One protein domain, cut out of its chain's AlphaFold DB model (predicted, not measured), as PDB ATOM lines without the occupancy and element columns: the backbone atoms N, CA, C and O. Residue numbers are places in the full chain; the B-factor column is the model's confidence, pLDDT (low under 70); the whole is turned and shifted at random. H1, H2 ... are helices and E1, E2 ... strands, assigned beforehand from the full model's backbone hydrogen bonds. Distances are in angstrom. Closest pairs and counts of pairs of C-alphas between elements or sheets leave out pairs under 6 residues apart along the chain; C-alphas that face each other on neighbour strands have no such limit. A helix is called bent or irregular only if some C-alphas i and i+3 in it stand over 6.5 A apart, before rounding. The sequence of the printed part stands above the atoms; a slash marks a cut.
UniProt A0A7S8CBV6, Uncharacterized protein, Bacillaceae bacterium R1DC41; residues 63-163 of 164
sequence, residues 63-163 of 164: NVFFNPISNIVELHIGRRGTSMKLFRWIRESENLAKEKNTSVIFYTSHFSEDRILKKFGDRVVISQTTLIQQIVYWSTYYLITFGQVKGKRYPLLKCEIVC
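AT A GLANCE: This is residues 63 to 163 of the 164 residues of an uncharacterized protein of Bacillaceae bacterium R1DC41 (UniProt A0A7S8CBV6). A strongly twisted five-stranded sheet forms a wall, with helices H1 and H2 side by side but apart over one face, an arrangement in two layers, helices on one face of a sheet. The third helix, H3, crosses near one end of the strands and only grazes the sheet. The printed part has 101 residues with three named helices and five named strands, along the chain E1 E2 H1 E3 H2 E4 H3 E5; the sheet is mixed, in the order E1 E2 E3 E5 E4, and the class is mixed, helices and strands. The whole is compact, with a radius of gyration of the C-alphas of 13.0 A, and rounded, spanning 36 by 30 by 25 A.

HOW THE PARTS SIT: Start at edge strand E1, residues 64 to 67, which forms a hairpin with antiparallel E2, residues 72 to 76; look for N 65 and O 74, 3.0 A apart. E2 is parallel to E3, residues 104 to 108, with N 105 and O 73 at 2.8 A. Between them in the chain comes H1, residues 83 to 99, making a strand-helix-strand unit, two parallel neighbour strands with a helix between, with a right-handed crossover. H1 is on the sheet at a height of 8.7 A, over E2 and E3 and along the strands; its closest C-alphas to E2 are those of Ala 97 and Val 73, 5.8 A apart. H2, residues 113 to 123, is on the same face at a height of 8.6 A, over E5, residues 157 to 161; the closest C-alphas are those of Arg 123 and Ile 161, at 5.6 A. E3, H2 and E4, residues 124 to 128, make a split unit, with E5 between the two strands, and a right-handed crossover. E5 is antiparallel to E3, with N 106 and O 159 at 2.8 A, and to edge strand E4, with N 125 and O 160 at 2.8 A. H3, residues 131 to 145, only grazes the sheet with residues 133 to 141; its closest C-alphas to E3 are those of Tyr 137 and Tyr 107, 7.6 A apart. Every O i to N i+4 pair is within hydrogen-bond range in H1 and H3, but 4 of 7 in H2.

IN THESE COORDINATES: Find C-alpha 64 at (56.109, -9.039, 40.383), where E1 begins. H1 runs 24.7 A from C-alpha 83 at (45.999, -1.646, 49.934), and H3 runs 20.7 A. H2 is 13.4 A long and irregular: C-alphas 119 and 122 are 9.5 A apart. E1 is 9.8 A long, E2 12.7 A, E3 13.1 A, E4 13.2 A and E5 12.8 A; E5 ends at C-alpha 161, (43.436, -11.521, 35.925).

THE WHOLE: The two C-alphas farthest apart are those of Asn 101 and Gln 148, at 36.7 A. The printed part has no cut, and the link from H3 to E5, 11 residues, is long. The mean pLDDT of the printed part is 76.7; look for values under 70 at residues 63 to 64, 66 to 70, 76 to 85, 140 and 143 to 152.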
ATOM      1  N   ASN A  63      58.013  -8.453  44.176       65.06
ATOM      2  CA  ASN A  63      56.546  -8.477  44.199       65.06
ATOM      3  C   ASN A  63      55.927  -8.905  42.856       65.06
ATOM      4  O   ASN A  63      54.870  -9.512  42.864       65.06
ATOM      5  N   VAL A  64      56.586  -8.655  41.721       69.88
ATOM      6  CA  VAL A  64      56.109  -9.039  40.383       69.88
ATOM      7  C   VAL A  64      57.161  -9.911  39.702       69.88
ATOM      8  O   VAL A  64      58.327  -9.511  39.608       69.88
ATOM      9  N   PHE A  65      56.776 -11.094  39.223       70.94
ATOM     10  CA  PHE A  65      57.684 -12.006  38.529       70.94
ATOM     11  C   PHE A  65      56.999 -12.719  37.356       70.94
ATOM     12  O   PHE A  65      55.975 -13.364  37.529       70.94
ATOM     13  N   PHE A  66      57.602 -12.679  36.166       65.88
ATOM     14  CA  PHE A  66      57.161 -13.493  35.028       65.88
ATOM     15  C   PHE A  66      57.696 -14.924  35.136       65.88
ATOM     16  O   PHE A  66      58.911 -15.134  35.141       65.88
ATOM     17  N   ASN A  67      56.796 -15.904  35.189       66.00
ATOM     18  CA  ASN A  67      57.114 -17.321  35.165       66.00
ATOM     19  C   ASN A  67      57.154 -17.843  33.716       66.00
ATOM     20  O   ASN A  67      56.103 -18.043  33.111       66.00
ATOM     21  N   PRO A  68      58.351 -18.119  33.160       57.97
ATOM     22  CA  PRO A  68      58.486 -18.573  31.777       57.97
ATOM     23  C   PRO A  68      57.986 -20.006  31.547       57.97
ATOM     24  O   PRO A  68      57.883 -20.418  30.401       57.97
ATOM     25  N   ILE A  69      57.721 -20.778  32.607       60.47
ATOM     26  CA  ILE A  69      57.286 -22.180  32.511       60.47
ATOM     27  C   ILE A  69      55.778 -22.250  32.310       60.47
ATOM     28  O   ILE A  69      55.298 -22.899  31.391       60.47
ATOM     29  N   SER A  70      55.036 -21.562  33.174       61.50
ATOM     30  CA  SER A  70      53.584 -21.440  33.058       61.50
ATOM     31  C   SER A  70      53.169 -20.362  32.062       61.50
ATOM     32  O   SER A  70      51.984 -20.239  31.789       61.50
ATOM     33  N   ASN A  71      54.133 -19.601  31.526       74.56
ATOM     34  CA  ASN A  71      53.919 -18.411  30.715       74.56
ATOM     35  C   ASN A  71      52.939 -17.451  31.393       74.56
ATOM     36  O   ASN A  71      51.976 -17.067  30.760       74.56
ATOM     37  N   ILE A  72      53.127 -17.117  32.676       78.00
ATOM     38  CA  ILE A  72      52.195 -16.299  33.482       78.00
ATOM     39  C   ILE A  72      52.975 -15.285  34.316       78.00
ATOM     40  O   ILE A  72      54.076 -15.576  34.787       78.00
ATOM     41  N   VAL A  73      52.408 -14.100  34.550       79.38
ATOM     42  CA  VAL A  73      52.951 -13.154  35.536       79.38
ATOM     43  C   VAL A  73      52.412 -13.494  36.923       79.38
ATOM     44  O   VAL A  73      51.221 -13.397  37.179       79.38
ATOM     45  N   GLU A  74      53.287 -13.894  37.838       76.44
ATOM     46  CA  GLU A  74      52.940 -14.206  39.222       76.44
ATOM     47  C   GLU A  74      53.213 -13.011  40.145       76.44
ATOM     48  O   GLU A  74      54.298 -12.420  40.141       76.44
ATOM     49  N   LEU A  75      52.229 -12.697  40.983       75.25
ATOM     50  CA  LEU A  75      52.305 -11.691  42.035       75.25
ATOM     51  C   LEU A  75      51.997 -12.349  43.380       75.25
ATOM     52  O   LEU A  75      50.913 -12.884  43.615       75.25
ATOM     53  N   HIS A  76      52.948 -12.285  44.306       68.38
ATOM     54  CA  HIS A  76      52.736 -12.781  45.660       68.38
ATOM     55  C   HIS A  76      52.340 -11.636  46.588       68.38
ATOM     56  O   HIS A  76      53.121 -10.718  46.837       68.38
ATOM     57  N   ILE A  77      51.133 -11.692  47.153       63.97
ATOM     58  CA  ILE A  77      50.626 -10.619  48.010       63.97
ATOM     59  C   ILE A  77      50.941 -10.945  49.469       63.97
ATOM     60  O   ILE A  77      50.144 -11.534  50.206       63.97
ATOM     61  N   GLY A  78      52.148 -10.561  49.881       55.00
ATOM     62  CA  GLY A  78      52.559 -10.532  51.282       55.00
ATOM     63  C   GLY A  78      52.067  -9.271  52.006       55.00
ATOM     64  O   GLY A  78      51.839  -8.224  51.406       55.00
ATOM     65  N   ARG A  79      51.964  -9.340  53.339       50.19
ATOM     66  CA  ARG A  79      51.415  -8.295  54.237       50.19
ATOM     67  C   ARG A  79      52.130  -6.934  54.200       50.19
ATOM     68  O   ARG A  79      51.673  -5.990  54.834       50.19
ATOM     69  N   ARG A  80      53.258  -6.804  53.494       49.03
ATOM     70  CA  ARG A  80      54.104  -5.595  53.516       49.03
ATOM     71  C   ARG A  80      53.573  -4.419  52.679       49.03
ATOM     72  O   ARG A  80      54.205  -3.362  52.659       49.03
ATOM     73  N   GLY A  81      52.420  -4.553  52.024       51.44
ATOM     74  CA  GLY A  81      51.776  -3.464  51.288       51.44
ATOM     75  C   GLY A  81      50.536  -2.923  51.999       51.44
ATOM     76  O   GLY A  81      49.667  -3.688  52.403       51.44
ATOM     77  N   THR A  82      50.396  -1.597  52.089       56.28
ATOM     78  CA  THR A  82      49.061  -0.990  52.203       56.28
ATOM     79  C   THR A  82      48.230  -1.398  50.979       56.28
ATOM     80  O   THR A  82      48.793  -1.699  49.923       56.28
ATOM     81  N   SER A  83      46.898  -1.375  51.076       59.59
ATOM     82  CA  SER A  83      45.999  -1.646  49.934       59.59
ATOM     83  C   SER A  83      46.392  -0.865  48.669       59.59
ATOM     84  O   SER A  83      46.260  -1.365  47.560       59.59
ATOM     85  N   MET A  84      46.952   0.334  48.837       59.84
ATOM     86  CA  MET A  84      47.447   1.184  47.755       59.84
ATOM     87  C   MET A  84      48.705   0.632  47.057       59.84
ATOM     88  O   MET A  84      48.764   0.626  45.828       59.84
ATOM     89  N   LYS A  85      49.689   0.110  47.809       68.38
ATOM     90  CA  LYS A  85      50.875  -0.556  47.228       68.38
ATOM     91  C   LYS A  85      50.487  -1.815  46.461       68.38
ATOM     92  O   LYS A  85      51.069  -2.099  45.421       68.38
ATOM     93  N   LEU A  86      49.466  -2.515  46.945       70.25
ATOM     94  CA  LEU A  86      48.977  -3.714  46.291       70.25
ATOM     95  C   LEU A  86      48.432  -3.433  44.889       70.25
ATOM     96  O   LEU A  86      48.826  -4.091  43.933       70.25
ATOM     97  N   PHE A  87      47.546  -2.446  44.752       72.56
ATOM     98  CA  PHE A  87      46.981  -2.118  43.441       72.56
ATOM     99  C   PHE A  87      48.032  -1.609  42.460       72.56
ATOM    100  O   PHE A  87      47.926  -1.872  41.266       72.56
ATOM    101  N   ARG A  88      49.069  -0.926  42.959       76.88
ATOM    102  CA  ARG A  88      50.217  -0.549  42.137       76.88
ATOM    103  C   ARG A  88      50.951  -1.779  41.598       76.88
ATOM    104  O   ARG A  88      51.193  -1.833  40.401       76.88
ATOM    105  N   TRP A  89      51.242  -2.771  42.439       77.38
ATOM    106  CA  TRP A  89      51.897  -4.008  41.992       77.38
ATOM    107  C   TRP A  89      51.030  -4.830  41.046       77.38
ATOM    108  O   TRP A  89      51.551  -5.415  40.103       77.38
ATOM    109  N   ILE A  90      49.710  -4.840  41.251       78.75
ATOM    110  CA  ILE A  90      48.782  -5.471  40.307       78.75
ATOM    111  C   ILE A  90      48.848  -4.760  38.953       78.75
ATOM    112  O   ILE A  90      49.026  -5.427  37.946       78.75
ATOM    113  N   ARG A  91      48.823  -3.421  38.913       82.00
ATOM    114  CA  ARG A  91      48.963  -2.663  37.657       82.00
ATOM    115  C   ARG A  91      50.317  -2.898  36.975       82.00
ATOM    116  O   ARG A  91      50.368  -3.052  35.762       82.00
ATOM    117  N   GLU A  92      51.410  -2.941  37.737       84.31
ATOM    118  CA  GLU A  92      52.739  -3.293  37.212       84.31
ATOM    119  C   GLU A  92      52.748  -4.722  36.633       84.31
ATOM    120  O   GLU A  92      53.337  -4.956  35.580       84.31
ATOM    121  N   SER A  93      52.035  -5.653  37.275       84.19
ATOM    122  CA  SER A  93      51.869  -7.027  36.788       84.19
ATOM    123  C   SER A  93      51.036  -7.083  35.511       84.19
ATOM    124  O   SER A  93      51.423  -7.783  34.587       84.19
ATOM    125  N   GLU A  94      49.934  -6.334  35.431       85.81
ATOM    126  CA  GLU A  94      49.083  -6.250  34.237       85.81
ATOM    127  C   GLU A  94      49.862  -5.685  33.041       85.81
ATOM    128  O   GLU A  94      49.764  -6.222  31.942       85.81
ATOM    129  N   ASN A  95      50.676  -4.642  33.245       86.19
ATOM    130  CA  ASN A  95      51.525  -4.091  32.185       86.19
ATOM    131  C   ASN A  95      52.511  -5.142  31.661       86.19
ATOM    132  O   ASN A  95      52.593  -5.364  30.455       86.19
ATOM    133  N   LEU A  96      53.206  -5.836  32.567       83.38
ATOM    134  CA  LEU A  96      54.126  -6.908  32.195       83.38
ATOM    135  C   LEU A  96      53.398  -8.074  31.509       83.38
ATOM    136  O   LEU A  96      53.932  -8.684  30.588       83.38
ATOM    137  N   ALA A  97      52.184  -8.393  31.950       86.50
ATOM    138  CA  ALA A  97      51.389  -9.476  31.394       86.50
ATOM    139  C   ALA A  97      50.933  -9.151  29.965       86.50
ATOM    140  O   ALA A  97      51.069  -9.994  29.084       86.50
ATOM    141  N   LYS A  98      50.543  -7.898  29.696       87.81
ATOM    142  CA  LYS A  98      50.265  -7.400  28.339       87.81
ATOM    143  C   LYS A  98      51.493  -7.450  27.436       87.81
ATOM    144  O   LYS A  98      51.406  -7.956  26.324       87.81
ATOM    145  N   GLU A  99      52.655  -7.007  27.922       86.19
ATOM    146  CA  GLU A  99      53.920  -7.111  27.174       86.19
ATOM    147  C   GLU A  99      54.285  -8.562  26.822       86.19
ATOM    148  O   GLU A  99      54.960  -8.816  25.825       86.19
ATOM    149  N   LYS A 100      53.874  -9.519  27.658       82.56
ATOM    150  CA  LYS A 100      54.139 -10.951  27.483       82.56
ATOM    151  C   LYS A 100      52.961 -11.730  26.898       82.56
ATOM    152  O   LYS A 100      53.077 -12.946  26.779       82.56
ATOM    153  N   ASN A 101      51.881 -11.047  26.512       86.25
ATOM    154  CA  ASN A 101      50.636 -11.641  26.031       86.25
ATOM    155  C   ASN A 101      50.145 -12.794  26.930       86.25
ATOM    156  O   ASN A 101      50.008 -13.940  26.495       86.25
ATOM    157  N   THR A 102      49.981 -12.505  28.221       87.94
ATOM    158  CA  THR A 102      49.594 -13.486  29.238       87.94
ATOM    159  C   THR A 102      48.718 -12.887  30.346       87.94
ATOM    160  O   THR A 102      48.515 -11.679  30.409       87.94
ATOM    161  N   SER A 103      48.215 -13.741  31.237       88.12
ATOM    162  CA  SER A 103      47.465 -13.425  32.450       88.12
ATOM    163  C   SER A 103      48.370 -13.140  33.656       88.12
ATOM    164  O   SER A 103      49.542 -13.537  33.721       88.12
ATOM    165  N   VAL A 104      47.787 -12.493  34.667       87.50
ATOM    166  CA  VAL A 104      48.394 -12.311  35.993       87.50
ATOM    167  C   VAL A 104      47.771 -13.297  36.974       87.50
ATOM    168  O   VAL A 104      46.558 -13.302  37.130       87.50
ATOM    169  N   ILE A 105      48.571 -14.067  37.706       88.00
ATOM    170  CA  ILE A 105      48.105 -14.877  38.838       88.00
ATOM    171  C   ILE A 105      48.618 -14.288  40.144       88.00
ATOM    172  O   ILE A 105      49.811 -14.033  40.303       88.00
ATOM    173  N   PHE A 106      47.732 -14.142  41.125       84.94
ATOM    174  CA  PHE A 106      48.114 -13.775  42.478       84.94
ATOM    175  C   PHE A 106      47.388 -14.573  43.553       84.94
ATOM    176  O   PHE A 106      46.266 -15.040  43.375       84.94
ATOM    177  N   TYR A 107      48.040 -14.689  44.710       83.69
ATOM    178  CA  TYR A 107      47.503 -15.371  45.885       83.69
ATOM    179  C   TYR A 107      47.326 -14.383  47.031       83.69
ATOM    180  O   TYR A 107      48.233 -13.592  47.314       83.69
ATOM    181  N   THR A 108      46.178 -14.421  47.708       81.62
ATOM    182  CA  THR A 108      45.901 -13.507  48.822       81.62
ATOM    183  C   THR A 108      45.003 -14.109  49.893       81.62
ATOM    184  O   THR A 108      44.036 -14.802  49.604       81.62
ATOM    185  N   SER A 109      45.330 -13.801  51.148       81.88
ATOM    186  CA  SER A 109      44.486 -14.033  52.331       81.88
ATOM    187  C   SER A 109      44.040 -12.715  52.992       81.88
ATOM    188  O   SER A 109      43.447 -12.717  54.071       81.88
ATOM    189  N   HIS A 110      44.342 -11.567  52.365       77.25
ATOM    190  CA  HIS A 110      44.102 -10.221  52.918       77.25
ATOM    191  C   HIS A 110      42.742  -9.620  52.549       77.25
ATOM    192  O   HIS A 110      42.287  -8.677  53.199       77.25
ATOM    193  N   PHE A 111      42.094 -10.133  51.506       79.88
ATOM    194  CA  PHE A 111      40.840  -9.599  50.977       79.88
ATOM    195  C   PHE A 111      39.810 -10.718  50.870       79.88
ATOM    196  O   PHE A 111      40.169 -11.850  50.558       79.88
ATOM    197  N   SER A 112      38.544 -10.386  51.127       85.19
ATOM    198  CA  SER A 112      37.428 -11.263  50.785       85.19
ATOM    199  C   SER A 112      37.243 -11.318  49.273       85.19
ATOM    200  O   SER A 112      37.608 -10.376  48.563       85.19
ATOM    201  N   GLU A 113      36.617 -12.393  48.810       87.75
ATOM    202  CA  GLU A 113      36.210 -12.577  47.419       87.75
ATOM    203  C   GLU A 113      35.419 -11.368  46.895       87.75
ATOM    204  O   GLU A 113      35.845 -10.733  45.933       87.75
ATOM    205  N   ASP A 114      34.388 -10.927  47.628       88.75
ATOM    206  CA  ASP A 114      33.572  -9.749  47.283       88.75
ATOM    207  C   ASP A 114      34.401  -8.487  47.035       88.75
ATOM    208  O   ASP A 114      34.107  -7.676  46.156       88.75
ATOM    209  N   ARG A 115      35.463  -8.286  47.824       84.44
ATOM    210  CA  ARG A 115      36.305  -7.092  47.719       84.44
ATOM    211  C   ARG A 115      37.211  -7.146  46.492       84.44
ATOM    212  O   ARG A 115      37.535  -6.090  45.945       84.44
ATOM    213  N   ILE A 116      37.617  -8.343  46.081       85.56
ATOM    214  CA  ILE A 116      38.378  -8.579  44.853       85.56
ATOM    215  C   ILE A 116      37.450  -8.391  43.648       85.56
ATOM    216  O   ILE A 116      37.765  -7.586  42.768       85.56
ATOM    217  N   LEU A 117      36.268  -9.014  43.664       88.31
ATOM    218  CA  LEU A 117      35.254  -8.884  42.612       88.31
ATOM    219  C   LEU A 117      34.808  -7.432  42.421       88.31
ATOM    220  O   LEU A 117      34.816  -6.931  41.302       88.31
ATOM    221  N   LYS A 118      34.553  -6.682  43.499       88.56
ATOM    222  CA  LYS A 118      34.199  -5.253  43.414       88.56
ATOM    223  C   LYS A 118      35.271  -4.402  42.723       88.56
ATOM    224  O   LYS A 118      34.972  -3.326  42.210       88.56
ATOM    225  N   LYS A 119      36.536  -4.829  42.760       84.25
ATOM    226  CA  LYS A 119      37.658  -4.062  42.211       84.25
ATOM    227  C   LYS A 119      37.994  -4.438  40.773       84.25
ATOM    228  O   LYS A 119      38.330  -3.549  39.991       84.25
ATOM    229  N   PHE A 120      37.968  -5.727  40.456       84.38
ATOM    230  CA  PHE A 120      38.410  -6.242  39.159       84.38
ATOM    231  C   PHE A 120      37.249  -6.635  38.240       84.38
ATOM    232  O   PHE A 120      37.441  -6.624  37.023       84.38
ATOM    233  N   GLY A 121      36.058  -6.862  38.801       86.12
ATOM    234  CA  GLY A 121      34.858  -7.272  38.076       86.12
ATOM    235  C   GLY A 121      35.081  -8.592  37.349       86.12
ATOM    236  O   GLY A 121      35.800  -9.461  37.834       86.12
ATOM    237  N   ASP A 122      34.555  -8.680  36.136       85.06
ATOM    238  CA  ASP A 122      34.585  -9.895  35.311       85.06
ATOM    239  C   ASP A 122      35.982 -10.239  34.768       85.06
ATOM    240  O   ASP A 122      36.184 -11.267  34.129       85.06
ATOM    241  N   ARG A 123      36.979  -9.381  35.018       88.38
ATOM    242  CA  ARG A 123      38.363  -9.594  34.573       88.38
ATOM    243  C   ARG A 123      39.131 -10.578  35.448       88.38
ATOM    244  O   ARG A 123      40.227 -10.978  35.059       88.38
ATOM    245  N   VAL A 124      38.618 -10.909  36.636       90.56
ATOM    246  CA  VAL A 124      39.286 -11.809  37.581       90.56
ATOM    247  C   VAL A 124      38.533 -13.125  37.720       90.56
ATOM    248  O   VAL A 124      37.344 -13.151  38.017       90.56
ATOM    249  N   VAL A 125      39.255 -14.228  37.571       92.25
ATOM    250  CA  VAL A 125      38.782 -15.570  37.897       92.25
ATOM    251  C   VAL A 125      39.324 -15.936  39.274       92.25
ATOM    252  O   VAL A 125      40.539 -15.968  39.492       92.25
ATOM    253  N   ILE A 126      38.425 -16.188  40.224       91.06
ATOM    254  CA  ILE A 126      38.780 -16.585  41.589       91.06
ATOM    255  C   ILE A 126      38.580 -18.092  41.723       91.06
ATOM    256  O   ILE A 126      37.562 -18.643  41.315       91.06
ATOM    257  N   SER A 127      39.579 -18.773  42.273       89.69
ATOM    258  CA  SER A 127      39.571 -20.221  42.470       89.69
ATOM    259  C   SER A 127      40.154 -20.600  43.828       89.69
ATOM    260  O   SER A 127      40.936 -19.860  44.436       89.69
ATOM    261  N   GLN A 128      39.758 -21.777  44.311       84.94
ATOM    262  CA  GLN A 128      40.301 -22.350  45.539       84.94
ATOM    263  C   GLN A 128      41.758 -22.776  45.341       84.94
ATOM    264  O   GLN A 128      42.156 -23.244  44.273       84.94
ATOM    265  N   THR A 129      42.558 -22.623  46.394       82.12
ATOM    266  CA  THR A 129      43.966 -23.035  46.383       82.12
ATOM    267  C   THR A 129      44.130 -24.505  46.736       82.12
ATOM    268  O   THR A 129      43.458 -25.023  47.629       82.12
ATOM    269  N   THR A 130      45.078 -25.177  46.083       83.25
ATOM    270  CA  THR A 130      45.468 -26.544  46.453       83.25
ATOM    271  C   THR A 130      46.259 -26.554  47.762       83.25
ATOM    272  O   THR A 130      46.881 -25.557  48.134       83.25
ATOM    273  N   LEU A 131      46.307 -27.701  48.448       75.38
ATOM    274  CA  LEU A 131      47.073 -27.853  49.692       75.38
ATOM    275  C   LEU A 131      48.551 -27.455  49.519       75.38
ATOM    276  O   LEU A 131      49.118 -26.762  50.359       75.38
ATOM    277  N   ILE A 132      49.162 -27.832  48.392       71.25
ATOM    278  CA  ILE A 132      50.552 -27.475  48.070       71.25
ATOM    279  C   ILE A 132      50.702 -25.953  47.933       71.25
ATOM    280  O   ILE A 132      51.633 -25.375  48.495       71.25
ATOM    281  N   GLN A 133      49.775 -25.285  47.239       74.00
ATOM    282  CA  GLN A 133      49.784 -23.823  47.098       74.00
ATOM    283  C   GLN A 133      49.623 -23.124  48.450       74.00
ATOM    284  O   GLN A 133      50.303 -22.130  48.705       74.00
ATOM    285  N   GLN A 134      48.781 -23.663  49.336       77.38
ATOM    286  CA  GLN A 134      48.614 -23.147  50.695       77.38
ATOM    287  C   GLN A 134      49.902 -23.266  51.510       77.38
ATOM    288  O   GLN A 134      50.310 -22.289  52.136       77.38
ATOM    289  N   ILE A 135      50.568 -24.425  51.474       73.38
ATOM    290  CA  ILE A 135      51.841 -24.640  52.175       73.38
ATOM    291  C   ILE A 135      52.889 -23.646  51.672       73.38
ATOM    292  O   ILE A 135      53.462 -22.906  52.468       73.38
ATOM    293  N   VAL A 136      53.087 -23.558  50.352       72.94
ATOM    294  CA  VAL A 136      54.062 -22.632  49.756       72.94
ATOM    295  C   VAL A 136      53.737 -21.186  50.129       72.94
ATOM    296  O   VAL A 136      54.641 -20.441  50.520       72.94
ATOM    297  N   TYR A 137      52.461 -20.791  50.066       76.88
ATOM    298  CA  TYR A 137      52.026 -19.454  50.454       76.88
ATOM    299  C   TYR A 137      52.360 -19.158  51.914       76.88
ATOM    300  O   TYR A 137      53.053 -18.186  52.194       76.88
ATOM    301  N   TRP A 138      51.930 -19.998  52.852       77.44
ATOM    302  CA  TRP A 138      52.132 -19.728  54.275       77.44
ATOM    303  C   TRP A 138      53.601 -19.797  54.686       77.44
ATOM    304  O   TRP A 138      54.029 -18.962  55.483       77.44
ATOM    305  N   SER A 139      54.388 -20.713  54.118       70.88
ATOM    306  CA  SER A 139      55.830 -20.793  54.374       70.88
ATOM    307  C   SER A 139      56.558 -19.544  53.885       70.88
ATOM    308  O   SER A 139      57.295 -18.920  54.647       70.88
ATOM    309  N   THR A 140      56.322 -19.125  52.639       69.06
ATOM    310  CA  THR A 140      56.955 -17.913  52.089       69.06
ATOM    311  C   THR A 140      56.475 -16.656  52.811       69.06
ATOM    312  O   THR A 140      57.278 -15.803  53.185       69.06
ATOM    313  N   TYR A 141      55.184 -16.573  53.111       73.12
ATOM    314  CA  TYR A 141      54.602 -15.486  53.882       73.12
ATOM    315  C   TYR A 141      55.192 -15.381  55.295       73.12
ATOM    316  O   TYR A 141      55.527 -14.278  55.736       73.12
ATOM    317  N   TYR A 142      55.358 -16.501  56.006       71.94
ATOM    318  CA  TYR A 142      55.960 -16.530  57.343       71.94
ATOM    319  C   TYR A 142      57.422 -16.072  57.310       71.94
ATOM    320  O   TYR A 142      57.818 -15.264  58.150       71.94
ATOM    321  N   LEU A 143      58.188 -16.500  56.301       66.38
ATOM    322  CA  LEU A 143      59.572 -16.064  56.084       66.38
ATOM    323  C   LEU A 143      59.673 -14.558  55.811       66.38
ATOM    324  O   LEU A 143      60.518 -13.882  56.389       66.38
ATOM    325  N   ILE A 144      58.788 -14.002  54.977       67.00
ATOM    326  CA  ILE A 144      58.792 -12.567  54.639       67.00
ATOM    327  C   ILE A 144      58.348 -11.707  55.828       67.00
ATOM    328  O   ILE A 144      58.848 -10.596  56.039       67.00
ATOM    329  N   THR A 145      57.369 -12.184  56.590       65.94
ATOM    330  CA  THR A 145      56.781 -11.426  57.702       65.94
ATOM    331  C   THR A 145      57.452 -11.698  59.045       65.94
ATOM    332  O   THR A 145      57.092 -11.039  60.015       65.94
ATOM    333  N   PHE A 146      58.420 -12.621  59.115       67.75
ATOM    334  CA  PHE A 146      59.013 -13.114  60.367       67.75
ATOM    335  C   PHE A 146      57.946 -13.502  61.404       67.75
ATOM    336  O   PHE A 146      58.036 -13.155  62.578       67.75
ATOM    337  N   GLY A 147      56.860 -14.131  60.946       62.41
ATOM    338  CA  GLY A 147      55.717 -14.488  61.792       62.41
ATOM    339  C   GLY A 147      54.900 -13.311  62.340       62.41
ATOM    340  O   GLY A 147      53.876 -13.527  62.989       62.41
ATOM    341  N   GLN A 148      55.267 -12.059  62.052       57.94
ATOM    342  CA  GLN A 148      54.518 -10.894  62.508       57.94
ATOM    343  C   GLN A 148      53.267 -10.700  61.649       57.94
ATOM    344  O   GLN A 148      53.268  -9.997  60.631       57.94
ATOM    345  N   VAL A 149      52.156 -11.302  62.076       60.06
ATOM    346  CA  VAL A 149      50.884 -11.255  61.345       60.06
ATOM    347  C   VAL A 149      49.768 -10.604  62.162       60.06
ATOM    348  O   VAL A 149      49.067 -11.226  62.942       60.06
ATOM    349  N   LYS A 150      49.615  -9.310  61.919       57.00
ATOM    350  CA  LYS A 150      48.520  -8.386  62.254       57.00
ATOM    351  C   LYS A 150      47.243  -8.479  61.404       57.00
ATOM    352  O   LYS A 150      47.354  -8.136  60.224       57.00
ATOM    353  N   GLY A 151      46.069  -8.789  61.949       64.88
ATOM    354  CA  GLY A 151      44.778  -8.498  61.292       64.88
ATOM    355  C   GLY A 151      43.964  -9.707  60.818       64.88
ATOM    356  O   GLY A 151      44.413 -10.850  60.897       64.88
ATOM    357  N   LYS A 152      42.736  -9.431  60.351       66.12
ATOM    358  CA  LYS A 152      41.762 -10.437  59.903       66.12
ATOM    359  C   LYS A 152      42.272 -11.155  58.653       66.12
ATOM    360  O   LYS A 152      42.670 -10.499  57.692       66.12
ATOM    361  N   ARG A 153      42.249 -12.488  58.677       71.94
ATOM    362  CA  ARG A 153      42.606 -13.337  57.536       71.94
ATOM    363  C   ARG A 153      41.343 -13.908  56.907       71.94
ATOM    364  O   ARG A 153      40.436 -14.326  57.623       71.94
ATOM    365  N   TYR A 154      41.313 -13.919  55.585       81.56
ATOM    366  CA  TYR A 154      40.326 -14.626  54.780       81.56
ATOM    367  C   TYR A 154      40.920 -15.960  54.301       81.56
ATOM    368  O   TYR A 154      42.143 -16.138  54.380       81.56
ATOM    369  N   PRO A 155      40.087 -16.900  53.817       85.62
ATOM    370  CA  PRO A 155      40.574 -18.075  53.103       85.62
ATOM    371  C   PRO A 155      41.573 -17.682  52.011       85.62
ATOM    372  O   PRO A 155      41.457 -16.613  51.413       85.62
ATOM    373  N   LEU A 156      42.584 -18.522  51.778       85.88
ATOM    374  CA  LEU A 156      43.580 -18.243  50.751       85.88
ATOM    375  C   LEU A 156      42.960 -18.429  49.364       85.88
ATOM    376  O   LEU A 156      42.646 -19.551  48.965       85.88
ATOM    377  N   LEU A 157      42.859 -17.333  48.622       88.00
ATOM    378  CA  LEU A 157      42.307 -17.311  47.272       88.00
ATOM    379  C   LEU A 157      43.425 -17.282  46.231       88.00
ATOM    380  O   LEU A 157      44.411 -16.552  46.392       88.00
ATOM    381  N   LYS A 158      43.236 -18.035  45.143       89.19
ATOM    382  CA  LYS A 158      43.976 -17.872  43.889       89.19
ATOM    383  C   LYS A 158      43.142 -16.984  42.975       89.19
ATOM    384  O   LYS A 158      41.990 -17.299  42.694       89.19
ATOM    385  N   CYS A 159      43.726 -15.896  42.505       89.12
ATOM    386  CA  CYS A 159      43.081 -14.954  41.604       89.12
ATOM    387  C   CYS A 159      43.874 -14.881  40.306       89.12
ATOM    388  O   CYS A 159      45.099 -14.767  40.337       89.12
ATOM    389  N   GLU A 160      43.179 -14.923  39.183       91.19
ATOM    390  CA  GLU A 160      43.762 -14.823  37.854       91.19
ATOM    391  C   GLU A 160      43.116 -13.659  37.107       91.19
ATOM    392  O   GLU A 160      41.907 -13.658  36.911       91.19
ATOM    393  N   ILE A 161      43.899 -12.649  36.733       89.94
ATOM    394  CA  ILE A 161      43.436 -11.521  35.925       89.94
ATOM    395  C   ILE A 161      43.778 -11.804  34.468       89.94
ATOM    396  O   ILE A 161      44.957 -11.874  34.105       89.94
ATOM    397  N   VAL A 162      42.742 -11.909  33.640       86.38
ATOM    398  CA  VAL A 162      42.884 -12.069  32.194       86.38
ATOM    399  C   VAL A 162      43.210 -10.704  31.592       86.38
ATOM    400  O   VAL A 162      42.400  -9.774  31.641       86.38
ATOM    401  N   CYS A 163      44.427 -10.565  31.073       79.62
ATOM    402  CA  CYS A 163      44.901  -9.342  30.434       79.62
ATOM    403  C   CYS A 163      44.807  -9.518  28.915       79.62
ATOM    404  O   CYS A 163      45.780  -9.923  28.288       79.62
TER     405      CYS A 163